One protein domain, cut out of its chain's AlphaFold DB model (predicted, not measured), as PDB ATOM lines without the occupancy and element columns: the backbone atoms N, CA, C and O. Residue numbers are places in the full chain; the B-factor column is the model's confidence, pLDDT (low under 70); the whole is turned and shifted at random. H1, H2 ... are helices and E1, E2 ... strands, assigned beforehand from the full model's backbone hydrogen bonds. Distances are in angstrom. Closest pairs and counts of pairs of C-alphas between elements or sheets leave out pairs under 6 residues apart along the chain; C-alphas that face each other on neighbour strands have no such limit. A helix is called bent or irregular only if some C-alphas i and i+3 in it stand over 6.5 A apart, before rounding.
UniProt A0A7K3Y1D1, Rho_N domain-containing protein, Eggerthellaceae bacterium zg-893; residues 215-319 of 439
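What this domain is: This is residues 215 to 319 of the 439 residues of the protein "Rho_N domain-containing protein" of Eggerthellaceae bacterium zg-893 (UniProt A0A7K3Y1D1). A small sheet of E1, E3 and E2 lies between helices in three layers, H1 over one face and H6 over the other. H2 and H3 join H1 in a crossed cluster towards one end; residues 297 to 302 stick out at the other. The printed part has 105 residues with six named helices and three named strands, in the order H1 E1 H2 H3 E2 E3 H4 H5 H6, mixed in class, the sheet antiparallel. It is compact, with a radius of gyration of the C-alphas of 13.6 A and spans of 45 by 31 by 22 A.

Where its parts are: Find C-alpha 215 at (44.078, 144.708, 38.902); from there H1, residues 215 to 230, runs 22.2 A. Read on through E1, 232 to 234, H2, 235 to 245, 15.3 A long, and H3, 252 to 259. E2, 269 to 274, 15.4 A, forms a hairpin with E3, 277 to 282, 16.4 A. H4, 283 to 286, and H5, 294 to 297, follow; H5 is irregular, its end C-alphas 7.3 A apart. H6, 305 to 317, runs 18.2 A to C-alpha 317 at (20.668, 133.811, 40.693).

How they stand to each other: Within hydrogen-bond range, N 233 meets O 280 at 2.8 A between E1 and E3, and N 272 meets O 279 at 2.9 A between E2 and E3. E1, H2 H3, E2 make a split strand-helix-strand unit, E3 between its strands, with a right-handed crossover. H1 and H6 are on opposite faces, at heights over the sheet of 9.6 A and 9.5 A. H1 touches H2 with residues 219 to 226 alone, closest C-alphas Cys 222 and Tyr 242, 6.2 A. H3, H4 and H5 only graze the sheet. Every O i to N i+4 pair is within range in H1, H3 and H6, and 6 of 7 in H2; H4 and H5 are too short for one.

The domain as a whole: The farthest C-alphas, Ser 248 and Glu 301, are 44.9 A apart. The printed part has no cut and no long link. Its mean pLDDT is 83.5, under 70 at residues 248 to 249 and 289 to 303.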
ATOM      1  N   ALA A 215      45.395 144.821  38.272       89.62
ATOM      2  CA  ALA A 215      44.078 144.708  38.902       89.62
ATOM      3  C   ALA A 215      42.866 144.941  37.969       89.62
ATOM      4  O   ALA A 215      41.893 144.194  38.101       89.62
ATOM      5  N   PRO A 216      42.892 145.888  37.003       91.31
ATOM      6  CA  PRO A 216      41.812 146.037  36.027       91.31
ATOM      7  C   PRO A 216      41.695 144.850  35.059       91.31
ATOM      8  O   PRO A 216      40.588 144.425  34.741       91.31
ATOM      9  N   ALA A 217      42.818 144.287  34.604       91.62
ATOM     10  CA  ALA A 217      42.826 143.104  33.743       91.62
ATOM     11  C   ALA A 217      42.371 141.854  34.513       91.62
ATOM     12  O   ALA A 217      41.598 141.060  33.984       91.62
ATOM     13  N   ASP A 218      42.772 141.727  35.778       92.81
ATOM     14  CA  ASP A 218      42.333 140.653  36.676       92.81
ATOM     15  C   ASP A 218      40.810 140.722  36.917       92.81
ATOM     16  O   ASP A 218      40.118 139.703  36.921       92.81
ATOM     17  N   ALA A 219      40.257 141.936  37.054       93.38
ATOM     18  CA  ALA A 219      38.819 142.162  37.205       93.38
ATOM     19  C   ALA A 219      38.036 141.799  35.931       93.38
ATOM     20  O   ALA A 219      36.998 141.144  36.020       93.38
ATOM     21  N   ILE A 220      38.552 142.158  34.751       93.94
ATOM     22  CA  ILE A 220      37.966 141.777  33.454       93.94
ATOM     23  C   ILE A 220      38.056 140.261  33.234       93.94
ATOM     24  O   ILE A 220      37.102 139.662  32.744       93.94
ATOM     25  N   ARG A 221      39.153 139.612  33.645       93.12
ATOM     26  CA  ARG A 221      39.303 138.151  33.578       93.12
ATOM     27  C   ARG A 221      38.283 137.438  34.469       93.12
ATOM     28  O   ARG A 221      37.625 136.508  34.015       93.12
ATOM     29  N   CYS A 222      38.106 137.916  35.701       94.31
ATOM     30  CA  CYS A 222      37.074 137.431  36.616       94.31
ATOM     31  C   CYS A 222      35.664 137.609  36.026       94.31
ATOM     32  O   CYS A 222      34.858 136.683  36.077       94.31
ATOM     33  N   ALA A 223      35.380 138.767  35.421       95.31
ATOM     34  CA  ALA A 223      34.114 139.044  34.749       95.31
ATOM     35  C   ALA A 223      33.858 138.105  33.553       95.31
ATOM     36  O   ALA A 223      32.796 137.493  33.498       95.31
ATOM     37  N   ASN A 224      34.843 137.920  32.664       94.50
ATOM     38  CA  ASN A 224      34.784 136.953  31.559       94.50
ATOM     39  C   ASN A 224      34.480 135.536  32.068       94.50
ATOM     40  O   ASN A 224      33.540 134.906  31.589       94.50
ATOM     41  N   MET A 225      35.243 135.046  33.051       93.94
ATOM     42  CA  MET A 225      35.118 133.664  33.516       93.94
ATOM     43  C   MET A 225      33.763 133.398  34.177       93.94
ATOM     44  O   MET A 225      33.084 132.438  33.826       93.94
ATOM     45  N   TYR A 226      33.311 134.258  35.092       94.38
ATOM     46  CA  TYR A 226      32.026 134.030  35.760       94.38
ATOM     47  C   TYR A 226      30.812 134.298  34.852       94.38
ATOM     48  O   TYR A 226      29.796 133.621  35.011       94.38
ATOM     49  N   ALA A 227      30.927 135.177  33.847       93.00
ATOM     50  CA  ALA A 227      29.935 135.275  32.772       93.00
ATOM     51  C   ALA A 227      29.874 133.986  31.934       93.00
ATOM     52  O   ALA A 227      28.785 133.517  31.619       93.00
ATOM     53  N   GLN A 228      31.016 133.360  31.627       90.81
ATOM     54  CA  GLN A 228      31.045 132.059  30.949       90.81
ATOM     55  C   GLN A 228      30.474 130.928  31.817       90.81
ATOM     56  O   GLN A 228      29.752 130.087  31.283       90.81
ATOM     57  N   VAL A 229      30.755 130.907  33.126       90.62
ATOM     58  CA  VAL A 229      30.272 129.882  34.074       90.62
ATOM     59  C   VAL A 229      28.758 129.949  34.284       90.62
ATOM     60  O   VAL A 229      28.094 128.925  34.152       90.62
ATOM     61  N   ALA A 230      28.208 131.125  34.604       90.50
ATOM     62  CA  ALA A 230      26.813 131.276  35.035       90.50
ATOM     63  C   ALA A 230      25.891 131.958  34.005       90.50
ATOM     64  O   ALA A 230      24.682 132.009  34.209       90.50
ATOM     65  N   GLY A 231      26.422 132.488  32.901       91.44
ATOM     66  CA  GLY A 231      25.662 133.220  31.881       91.44
ATOM     67  C   GLY A 231      25.323 134.652  32.306       91.44
ATOM     68  O   GLY A 231      25.596 135.594  31.563       91.44
ATOM     69  N   VAL A 232      24.784 134.839  33.516       92.38
ATOM     70  CA  VAL A 232      24.487 136.146  34.126       92.38
ATOM     71  C   VAL A 232      24.976 136.166  35.578       92.38
ATOM     72  O   VAL A 232      24.811 135.204  36.314       92.38
ATOM     73  N   VAL A 233      25.575 137.271  36.021       94.88
ATOM     74  CA  VAL A 233      26.138 137.421  37.374       94.88
ATOM     75  C   VAL A 233      25.895 138.837  37.893       94.88
ATOM     76  O   VAL A 233      26.095 139.805  37.164       94.88
ATOM     77  N   SER A 234      25.487 138.997  39.158       94.38
ATOM     78  CA  SER A 234      25.363 140.334  39.759       94.38
ATOM     79  C   SER A 234      26.747 140.951  40.004       94.38
ATOM     80  O   SER A 234      27.684 140.269  40.425       94.38
ATOM     81  N   LEU A 235      26.892 142.261  39.795       94.50
ATOM     82  CA  LEU A 235      28.155 142.969  40.037       94.50
ATOM     83  C   LEU A 235      28.585 142.911  41.520       94.50
ATOM     84  O   LEU A 235      29.778 142.959  41.827       94.50
ATOM     85  N   ALA A 236      27.624 142.764  42.441       93.50
ATOM     86  CA  ALA A 236      27.874 142.622  43.874       93.50
ATOM     87  C   ALA A 236      28.456 141.246  44.244       93.50
ATOM     88  O   ALA A 236      29.336 141.163  45.104       93.50
ATOM     89  N   ASP A 237      28.011 140.178  43.582       94.31
ATOM     90  CA  ASP A 237      28.556 138.832  43.782       94.31
ATOM     91  C   ASP A 237      29.875 138.659  43.031       94.31
ATOM     92  O   ASP A 237      30.833 138.133  43.593       94.31
ATOM     93  N   LEU A 238      29.988 139.207  41.817       95.06
ATOM     94  CA  LEU A 238      31.239 139.220  41.056       95.06
ATOM     95  C   LEU A 238      32.382 139.893  41.823       95.06
ATOM     96  O   LEU A 238      33.518 139.436  41.764       95.06
ATOM     97  N   TRP A 239      32.083 140.947  42.585       95.12
ATOM     98  CA  TRP A 239      33.042 141.578  43.489       95.12
ATOM     99  C   TRP A 239      33.495 140.643  44.627       95.12
ATOM    100  O   TRP A 239      34.682 140.605  44.954       95.12
ATOM    101  N   GLN A 240      32.588 139.859  45.217       93.94
ATOM    102  CA  GLN A 240      32.941 138.866  46.245       93.94
ATOM    103  C   GLN A 240      33.791 137.731  45.655       93.94
ATOM    104  O   GLN A 240      34.793 137.332  46.249       93.94
ATOM    105  N   LEU A 241      33.428 137.253  44.461       94.19
ATOM    106  CA  LEU A 241      34.175 136.252  43.699       94.19
ATOM    107  C   LEU A 241      35.580 136.772  43.338       94.19
ATOM    108  O   LEU A 241      36.569 136.075  43.571       94.19
ATOM    109  N   TYR A 242      35.689 138.027  42.891       94.69
ATOM    110  CA  TYR A 242      36.962 138.711  42.648       94.69
ATOM    111  C   TYR A 242      37.825 138.801  43.912       94.69
ATOM    112  O   TYR A 242      39.021 138.538  43.851       94.69
ATOM    113  N   GLN A 243      37.241 139.120  45.072       93.50
ATOM    114  CA  GLN A 243      37.981 139.188  46.338       93.50
ATOM    115  C   GLN A 243      38.457 137.824  46.859       93.50
ATOM    116  O   GLN A 243      39.435 137.793  47.601       93.50
ATOM    117  N   MET A 244      37.834 136.702  46.476       92.75
ATOM    118  CA  MET A 244      38.377 135.371  46.799       92.75
ATOM    119  C   MET A 244      39.633 135.045  45.981       92.75
ATOM    120  O   MET A 244      40.577 134.479  46.524       92.75
ATOM    121  N   HIS A 245      39.654 135.436  44.705       92.31
ATOM    122  CA  HIS A 245      40.774 135.184  43.788       92.31
ATOM    123  C   HIS A 245      41.913 136.206  43.923       92.31
ATOM    124  O   HIS A 245      43.087 135.848  43.867       92.31
ATOM    125  N   TYR A 246      41.585 137.474  44.186       91.44
ATOM    126  CA  TYR A 246      42.536 138.588  44.252       91.44
ATOM    127  C   TYR A 246      42.380 139.411  45.558       91.44
ATOM    128  O   TYR A 246      42.049 140.602  45.520       91.44
ATOM    129  N   PRO A 247      42.645 138.824  46.747       77.75
ATOM    130  CA  PRO A 247      42.263 139.354  48.073       77.75
ATOM    131  C   PRO A 247      42.999 140.625  48.566       77.75
ATOM    132  O   PRO A 247      43.091 140.870  49.770       77.75
ATOM    133  N   SER A 248      43.588 141.444  47.683       65.69
ATOM    134  CA  SER A 248      44.253 142.704  48.086       65.69
ATOM    135  C   SER A 248      44.463 143.763  46.985       65.69
ATOM    136  O   SER A 248      45.136 144.764  47.241       65.69
ATOM    137  N   SER A 249      43.921 143.571  45.779       69.50
ATOM    138  CA  SER A 249      44.346 144.279  44.557       69.50
ATOM    139  C   SER A 249      43.568 145.552  44.191       69.50
ATOM    140  O   SER A 249      44.174 146.498  43.694       69.50
ATOM    141  N   TYR A 250      42.247 145.614  44.389       87.50
ATOM    142  CA  TYR A 250      41.411 146.658  43.768       87.50
ATOM    143  C   TYR A 250      40.300 147.159  44.705       87.50
ATOM    144  O   TYR A 250      39.699 146.332  45.384       87.50
ATOM    145  N   PRO A 251      39.993 148.471  44.777       91.31
ATOM    146  CA  PRO A 251      38.841 148.975  45.532       91.31
ATOM    147  C   PRO A 251      37.506 148.647  44.852       91.31
ATOM    148  O   PRO A 251      37.392 148.759  43.633       91.31
ATOM    149  N   GLN A 252      36.455 148.359  45.631       93.00
ATOM    150  CA  GLN A 252      35.116 148.072  45.089       93.00
ATOM    151  C   GLN A 252      34.552 149.220  44.235       93.00
ATOM    152  O   GLN A 252      33.872 148.976  43.246       93.00
ATOM    153  N   THR A 253      34.848 150.478  44.579       92.69
ATOM    154  CA  THR A 253      34.434 151.647  43.781       92.69
ATOM    155  C   THR A 253      35.023 151.631  42.379       92.69
ATOM    156  O   THR A 253      34.364 152.045  41.428       92.69
ATOM    157  N   ASP A 254      36.253 151.143  42.254       93.06
ATOM    158  CA  ASP A 254      37.031 151.187  41.024       93.06
ATOM    159  C   ASP A 254      36.724 149.943  40.184       93.06
ATOM    160  O   ASP A 254      36.526 150.059  38.979       93.06
ATOM    161  N   PHE A 255      36.542 148.790  40.840       93.75
ATOM    162  CA  PHE A 255      35.968 147.571  40.268       93.75
ATOM    163  C   PHE A 255      34.581 147.823  39.666       93.75
ATOM    164  O   PHE A 255      34.367 147.568  38.481       93.75
ATOM    165  N   ASN A 256      33.661 148.403  40.446       93.81
ATOM    166  CA  ASN A 256      32.325 148.731  39.965       93.81
ATOM    167  C   ASN A 256      32.392 149.732  38.807       93.81
ATOM    168  O   ASN A 256      31.749 149.512  37.794       93.81
ATOM    169  N   LYS A 257      33.198 150.798  38.910       92.81
ATOM    170  CA  LYS A 257      33.332 151.809  37.846       92.81
ATOM    171  C   LYS A 257      33.957 151.257  36.558       92.81
ATOM    172  O   LYS A 257      33.630 151.744  35.478       92.81
ATOM    173  N   LEU A 258      34.863 150.285  36.663       92.81
ATOM    174  CA  LEU A 258      35.453 149.592  35.519       92.81
ATOM    175  C   LEU A 258      34.406 148.727  34.808       92.81
ATOM    176  O   LEU A 258      34.252 148.831  33.595       92.81
ATOM    177  N   LEU A 259      33.677 147.903  35.567       92.50
ATOM    178  CA  LEU A 259      32.717 146.938  35.024       92.50
ATOM    179  C   LEU A 259      31.310 147.509  34.785       92.50
ATOM    180  O   LEU A 259      30.510 146.851  34.138       92.50
ATOM    181  N   SER A 260      31.005 148.726  35.247       89.06
ATOM    182  CA  SER A 260      29.803 149.491  34.876       89.06
ATOM    183  C   SER A 260      30.077 150.542  33.788       89.06
ATOM    184  O   SER A 260      29.260 151.442  33.580       89.06
ATOM    185  N   GLY A 261      31.267 150.513  33.181       85.44
ATOM    186  CA  GLY A 261      31.660 151.402  32.090       85.44
ATOM    187  C   GLY A 261      31.201 150.889  30.722       85.44
ATOM    188  O   GLY A 261      30.330 150.031  30.613       85.44
ATOM    189  N   ALA A 262      31.827 151.394  29.659       77.62
ATOM    190  CA  ALA A 262      31.742 150.743  28.354       77.62
ATOM    191  C   ALA A 262      32.478 149.392  28.398       77.62
ATOM    192  O   ALA A 262      33.567 149.317  28.974       77.62
ATOM    193  N   THR A 263      31.909 148.357  27.768       80.12
ATOM    194  CA  THR A 263      32.517 147.022  27.660       80.12
ATOM    195  C   THR A 263      33.979 147.117  27.191       80.12
ATOM    196  O   THR A 263      34.238 147.675  26.119       80.12
ATOM    197  N   PRO A 264      34.955 146.601  27.964       80.38
ATOM    198  CA  PRO A 264      36.360 146.617  27.568       80.38
ATOM    199  C   PRO A 264      36.613 145.816  26.286       80.38
ATOM    200  O   PRO A 264      36.026 144.758  26.073       80.38
ATOM    201  N   ALA A 265      37.536 146.277  25.441       80.25
ATOM    202  CA  ALA A 265      37.921 145.534  24.242       80.25
ATOM    203  C   ALA A 265      38.530 144.168  24.620       80.25
ATOM    204  O   ALA A 265      39.530 144.119  25.337       80.25
ATOM    205  N   GLY A 266      37.933 143.073  24.138       81.25
ATOM    206  CA  GLY A 266      38.303 141.702  24.518       81.25
ATOM    207  C   GLY A 266      37.579 141.153  25.759       81.25
ATOM    208  O   GLY A 266      37.957 140.096  26.266       81.25
ATOM    209  N   ALA A 267      36.555 141.847  26.259       88.50
ATOM    210  CA  ALA A 267      35.559 141.250  27.141       88.50
ATOM    211  C   ALA A 267      34.519 140.470  26.318       88.50
ATOM    212  O   ALA A 267      34.030 140.968  25.308       88.50
ATOM    213  N   ASN A 268      34.150 139.280  26.793       90.62
ATOM    214  CA  ASN A 268      33.096 138.432  26.222       90.62
ATOM    215  C   ASN A 268      31.771 138.616  26.990       90.62
ATOM    216  O   ASN A 268      30.985 137.680  27.131       90.62
ATOM    217  N   PHE A 269      31.543 139.806  27.553       93.88
ATOM    218  CA  PHE A 269      30.366 140.135  28.356       93.88
ATOM    219  C   PHE A 269      29.875 141.561  28.091       93.88
ATOM    220  O   PHE A 269      30.657 142.468  27.800       93.88
ATOM    221  N   ARG A 270      28.584 141.786  28.335       91.88
ATOM    222  CA  ARG A 270      27.962 143.108  28.439       91.88
ATOM    223  C   ARG A 270      27.559 143.427  29.870       91.88
ATOM    224  O   ARG A 270      27.249 142.554  30.682       91.88
ATOM    225  N   VAL A 271      27.542 144.725  30.144       91.75
ATOM    226  CA  VAL A 271      26.922 145.312  31.332       91.75
ATOM    227  C   VAL A 271      25.422 145.409  31.080       91.75
ATOM    228  O   VAL A 271      25.004 145.894  30.029       91.75
ATOM    229  N   TRP A 272      24.604 144.973  32.032       91.25
ATOM    230  CA  TRP A 272      23.148 145.008  31.908       91.25
ATOM    231  C   TRP A 272      22.495 145.452  33.216       91.25
ATOM    232  O   TRP A 272      22.908 145.054  34.302       91.25
ATOM    233  N   PHE A 273      21.476 146.303  33.114       90.44
ATOM    234  CA  PHE A 273      20.770 146.874  34.260       90.44
ATOM    235  C   PHE A 273      19.371 146.271  34.346       90.44
ATOM    236  O   PHE A 273      18.612 146.328  33.377       90.44
ATOM    237  N   PHE A 274      19.020 145.692  35.496       90.00
ATOM    238  CA  PHE A 274      17.754 144.980  35.661       90.00
ATOM    239  C   PHE A 274      17.228 145.072  37.096       90.00
ATOM    240  O   PHE A 274      17.956 144.836  38.056       90.00
ATOM    241  N   GLU A 275      15.954 145.449  37.244       89.88
ATOM    242  CA  GLU A 275      15.249 145.594  38.534       89.88
ATOM    243  C   GLU A 275      15.979 146.455  39.598       89.88
ATOM    244  O   GLU A 275      15.711 146.335  40.792       89.88
ATOM    245  N   GLY A 276      16.862 147.362  39.162       89.44
ATOM    246  CA  GLY A 276      17.655 148.260  40.014       89.44
ATOM    247  C   GLY A 276      19.098 147.808  40.273       89.44
ATOM    248  O   GLY A 276      19.900 148.617  40.732       89.44
ATOM    249  N   ASP A 277      19.446 146.567  39.927       92.00
ATOM    250  CA  ASP A 277      20.796 146.017  40.067       92.00
ATOM    251  C   ASP A 277      21.597 146.120  38.756       92.00
ATOM    252  O   ASP A 277      21.044 146.260  37.660       92.00
ATOM    253  N   THR A 278      22.926 146.025  38.870       93.12
ATOM    254  CA  THR A 278      23.849 145.890  37.729       93.12
ATOM    255  C   THR A 278      24.340 144.451  37.630       93.12
ATOM    256  O   THR A 278      24.825 143.891  38.617       93.12
ATOM    257  N   TYR A 279      24.263 143.880  36.434       93.81
ATOM    258  CA  TYR A 279      24.720 142.539  36.096       93.81
ATOM    259  C   TYR A 279      25.813 142.594  35.029       93.81
ATOM    260  O   TYR A 279      25.861 143.501  34.195       93.81
ATOM    261  N   VAL A 280      26.666 141.579  35.049       94.31
ATOM    262  CA  VAL A 280      27.549 141.188  33.955       94.31
ATOM    263  C   VAL A 280      26.935 139.941  33.323       94.31
ATOM    264  O   VAL A 280      26.625 138.988  34.036       94.31
ATOM    265  N   ALA A 281      26.727 139.947  32.011       93.00
ATOM    266  CA  ALA A 281      26.112 138.839  31.282       93.00
ATOM    267  C   ALA A 281      26.903 138.518  30.009       93.00
ATOM    268  O   ALA A 281      27.446 139.426  29.383       93.00
ATOM    269  N   LEU A 282      26.974 137.240  29.634       92.25
ATOM    270  CA  LEU A 282      27.723 136.758  28.470       92.25
ATOM    271  C   LEU A 282      27.250 137.431  27.169       92.25
ATOM    272  O   LEU A 282      26.051 137.619  26.974       92.25
ATOM    273  N   GLU A 283      28.186 137.775  26.279       90.56
ATOM    274  CA  GLU A 283      27.919 138.506  25.024       90.56
ATOM    275  C   GLU A 283      26.877 137.805  24.135       90.56
ATOM    276  O   GLU A 283      25.955 138.453  23.645       90.56
ATOM    277  N   GLU A 284      26.973 136.477  24.013       87.38
ATOM    278  CA  GLU A 284      26.062 135.604  23.247       87.38
ATOM    279  C   GLU A 284      24.589 135.774  23.662       87.38
ATOM    280  O   GLU A 284      23.680 135.699  22.838       87.38
ATOM    281  N   LEU A 285      24.325 136.096  24.935       86.38
ATOM    282  CA  LEU A 285      22.965 136.334  25.427       86.38
ATOM    283  C   LEU A 285      22.353 137.642  24.899       86.38
ATOM    284  O   LEU A 285      21.203 137.929  25.228       86.38
ATOM    285  N   PHE A 286      23.078 138.444  24.112       85.38
ATOM    286  CA  PHE A 286      22.601 139.671  23.464       85.38
ATOM    287  C   PHE A 286      22.518 139.557  21.936       85.38
ATOM    288  O   PHE A 286      22.213 140.556  21.278       85.38
ATOM    289  N   ASP A 287      22.740 138.368  21.366       78.69
ATOM    290  CA  ASP A 287      22.541 138.150  19.935       78.69
ATOM    291  C   ASP A 287      21.100 138.493  19.515       78.69
ATOM    292  O   ASP A 287      20.123 138.260  20.237       78.69
ATOM    293  N   GLY A 288      20.989 139.134  18.348       70.06
ATOM    294  CA  GLY A 288      19.748 139.723  17.835       70.06
ATOM    295  C   GLY A 288      19.397 141.119  18.378       70.06
ATOM    296  O   GLY A 288      18.408 141.693  17.930       70.06
ATOM    297  N   ILE A 289      20.177 141.699  19.303       69.00
ATOM    298  CA  ILE A 289      19.920 143.040  19.867       69.00
ATOM    299  C   ILE A 289      20.894 144.069  19.269       69.00
ATOM    300  O   ILE A 289      22.019 144.234  19.748       69.00
ATOM    301  N   GLU A 290      20.444 144.776  18.227       57.06
ATOM    302  CA  GLU A 290      21.274 145.712  17.446       57.06
ATOM    303  C   GLU A 290      21.699 146.989  18.201       57.06
ATOM    304  O   GLU A 290      22.766 147.527  17.909       57.06
ATOM    305  N   ASP A 291      20.917 147.471  19.180       56.53
ATOM    306  CA  ASP A 291      21.252 148.673  19.964       56.53
ATOM    307  C   ASP A 291      21.098 148.445  21.488       56.53
ATOM    308  O   ASP A 291      19.978 148.268  21.983       56.53
ATOM    309  N   PRO A 292      22.201 148.471  22.269       52.47
ATOM    310  CA  PRO A 292      22.163 148.244  23.713       52.47
ATOM    311  C   PRO A 292      21.593 149.421  24.525       52.47
ATOM    312  O   PRO A 292      21.255 149.226  25.692       52.47
ATOM    313  N   TRP A 293      21.471 150.631  23.964       51.97
ATOM    314  CA  TRP A 293      21.001 151.814  24.706       51.97
ATOM    315  C   TRP A 293      19.479 151.984  24.688       51.97
ATOM    316  O   TRP A 293      18.920 152.614  25.589       51.97
ATOM    317  N   VAL A 294      18.795 151.393  23.706       48.28
ATOM    318  CA  VAL A 294      17.334 151.511  23.527       48.28
ATOM    319  C   VAL A 294      16.548 150.794  24.640       48.28
ATOM    320  O   VAL A 294      15.451 151.217  25.004       48.28
ATOM    321  N   TYR A 295      17.111 149.741  25.240       50.19
ATOM    322  CA  TYR A 295      16.371 148.810  26.104       50.19
ATOM    323  C   TYR A 295      16.244 149.203  27.590       50.19
ATOM    324  O   TYR A 295      15.674 148.443  28.373       50.19
ATOM    325  N   MET A 296      16.659 150.411  28.000       46.66
ATOM    326  CA  MET A 296      16.439 150.891  29.383       46.66
ATOM    327  C   MET A 296      14.953 151.074  29.767       46.66
ATOM    328  O   MET A 296      14.657 151.288  30.942       46.66
ATOM    329  N   VAL A 297      14.017 151.003  28.810       46.38
ATOM    330  CA  VAL A 297      12.569 151.206  29.035       46.38
ATOM    331  C   VAL A 297      11.712 150.120  28.350       46.38
ATOM    332  O   VAL A 297      10.578 150.368  27.955       46.38
ATOM    333  N   ALA A 298      12.240 148.900  28.188       43.09
ATOM    334  CA  ALA A 298      11.556 147.800  27.495       43.09
ATOM    335  C   ALA A 298      10.409 147.170  28.321       43.09
ATOM    336  O   ALA A 298      10.556 146.118  28.963       43.09
ATOM    337  N   THR A 299       9.246 147.827  28.300       47.41
ATOM    338  CA  THR A 299       8.010 147.374  28.948       47.41
ATOM    339  C   THR A 299       7.410 146.149  28.254       47.41
ATOM    340  O   THR A 299       6.810 146.253  27.189       47.41
ATOM    341  N   THR A 300       7.544 145.006  28.931       51.62
ATOM    342  CA  THR A 300       6.663 143.816  28.918       51.62
ATOM    343  C   THR A 300       6.364 143.035  27.628       51.62
ATOM    344  O   THR A 300       6.138 141.839  27.771       51.62
ATOM    345  N   GLU A 301       6.359 143.606  26.420       51.06
ATOM    346  CA  GLU A 301       5.607 143.002  25.292       51.06
ATOM    347  C   GLU A 301       6.421 142.591  24.046       51.06
ATOM    348  O   GLU A 301       5.861 141.982  23.140       51.06
ATOM    349  N   SER A 302       7.735 142.847  23.990       47.31
ATOM    350  CA  SER A 302       8.579 142.488  22.828       47.31
ATOM    351  C   SER A 302       9.936 141.864  23.187       47.31
ATOM    352  O   SER A 302      10.916 142.047  22.465       47.31
ATOM    353  N   SER A 303      10.032 141.161  24.319       60.50
ATOM    354  CA  SER A 303      11.283 140.510  24.729       60.50
ATOM    355  C   SER A 303      11.610 139.314  23.834       60.50
ATOM    356  O   SER A 303      10.799 138.392  23.728       60.50
ATOM    357  N   THR A 304      12.815 139.286  23.265       74.00
ATOM    358  CA  THR A 304      13.369 138.090  22.611       74.00
ATOM    359  C   THR A 304      13.459 136.919  23.596       74.00
ATOM    360  O   THR A 304      13.522 137.122  24.811       74.00
ATOM    361  N   GLU A 305      13.543 135.688  23.086       74.56
ATOM    362  CA  GLU A 305      13.818 134.487  23.896       74.56
ATOM    363  C   GLU A 305      15.092 134.672  24.747       74.56
ATOM    364  O   GLU A 305      15.091 134.401  25.949       74.56
ATOM    365  N   THR A 306      16.130 135.292  24.170       80.00
ATOM    366  CA  THR A 306      17.360 135.677  24.880       80.00
ATOM    367  C   THR A 306      17.125 136.714  25.985       80.00
ATOM    368  O   THR A 306      17.734 136.617  27.049       80.00
ATOM    369  N   GLU A 307      16.224 137.692  25.814       83.06
ATOM    370  CA  GLU A 307      15.875 138.620  26.897       83.06
ATOM    371  C   GLU A 307      15.065 137.941  28.005       83.06
ATOM    372  O   GLU A 307      15.353 138.169  29.185       83.06
ATOM    373  N   TRP A 308      14.087 137.104  27.656       83.19
ATOM    374  CA  TRP A 308      13.356 136.309  28.642       83.19
ATOM    375  C   TRP A 308      14.330 135.465  29.476       83.19
ATOM    376  O   TRP A 308      14.275 135.515  30.707       83.19
ATOM    377  N   PHE A 309      15.294 134.809  28.822       83.12
ATOM    378  CA  PHE A 309      16.340 134.026  29.473       83.12
ATOM    379  C   PHE A 309      17.200 134.874  30.422       83.12
ATOM    380  O   PHE A 309      17.331 134.519  31.591       83.12
ATOM    381  N   ARG A 310      17.721 136.039  29.992       88.44
ATOM    382  CA  ARG A 310      18.501 136.941  30.875       88.44
ATOM    383  C   ARG A 310      17.704 137.362  32.120       88.44
ATOM    384  O   ARG A 310      18.243 137.364  33.228       88.44
ATOM    385  N   ARG A 311      16.411 137.686  31.955       88.56
ATOM    386  CA  ARG A 311      15.485 138.061  33.047       88.56
ATOM    387  C   ARG A 311      15.187 136.887  33.992       88.56
ATOM    388  O   ARG A 311      15.117 137.090  35.205       88.56
ATOM    389  N   PHE A 312      15.033 135.675  33.464       85.38
ATOM    390  CA  PHE A 312      14.840 134.441  34.232       85.38
ATOM    391  C   PHE A 312      16.096 134.062  35.031       85.38
ATOM    392  O   PHE A 312      16.016 133.884  36.250       85.38
ATOM    393  N   ALA A 313      17.254 134.042  34.369       85.06
ATOM    394  CA  ALA A 313      18.563 133.760  34.944       85.06
ATOM    395  C   ALA A 313      18.856 134.688  36.139       85.06
ATOM    396  O   ALA A 313      18.946 134.216  37.273       85.06
ATOM    397  N   ALA A 314      18.840 136.014  35.943       88.75
ATOM    398  CA  ALA A 314      19.079 136.988  37.018       88.75
ATOM    399  C   ALA A 314      18.144 136.821  38.233       88.75
ATOM    400  O   ALA A 314      18.584 136.946  39.378       88.75
ATOM    401  N   ARG A 315      16.862 136.490  38.015       88.44
ATOM    402  CA  ARG A 315      15.918 136.210  39.113       88.44
ATOM    403  C   ARG A 315      16.265 134.924  39.865       88.44
ATOM    404  O   ARG A 315      16.161 134.906  41.088       88.44
ATOM    405  N   ARG A 316      16.709 133.875  39.168       82.62
ATOM    406  CA  ARG A 316      17.118 132.593  39.768       82.62
ATOM    407  C   ARG A 316      18.457 132.702  40.513       82.62
ATOM    408  O   ARG A 316      18.618 132.097  41.574       82.62
ATOM    409  N   HIS A 317      19.376 133.545  40.042       82.62
ATOM    410  CA  HIS A 317      20.668 133.811  40.693       82.62
ATOM    411  C   HIS A 317      20.558 134.586  42.014       82.62
ATOM    412  O   HIS A 317      21.470 134.527  42.829       82.62
ATOM    413  N   ARG A 318      19.431 135.265  42.276       83.62
ATOM    414  CA  ARG A 318      19.131 135.840  43.603       83.62
ATOM    415  C   ARG A 318      18.766 134.786  44.664       83.62
ATOM    416  O   ARG A 318      18.633 135.141  45.832       83.62
ATOM    417  N   VAL A 319      18.565 133.524  44.269       83.94
ATOM    418  CA  VAL A 319      18.139 132.421  45.154       83.94
ATOM    419  C   VAL A 319      19.231 131.359  45.311       83.94
ATOM    420  O   VAL A 319      19.447 130.866  46.416       83.94
TER     421      VAL A 319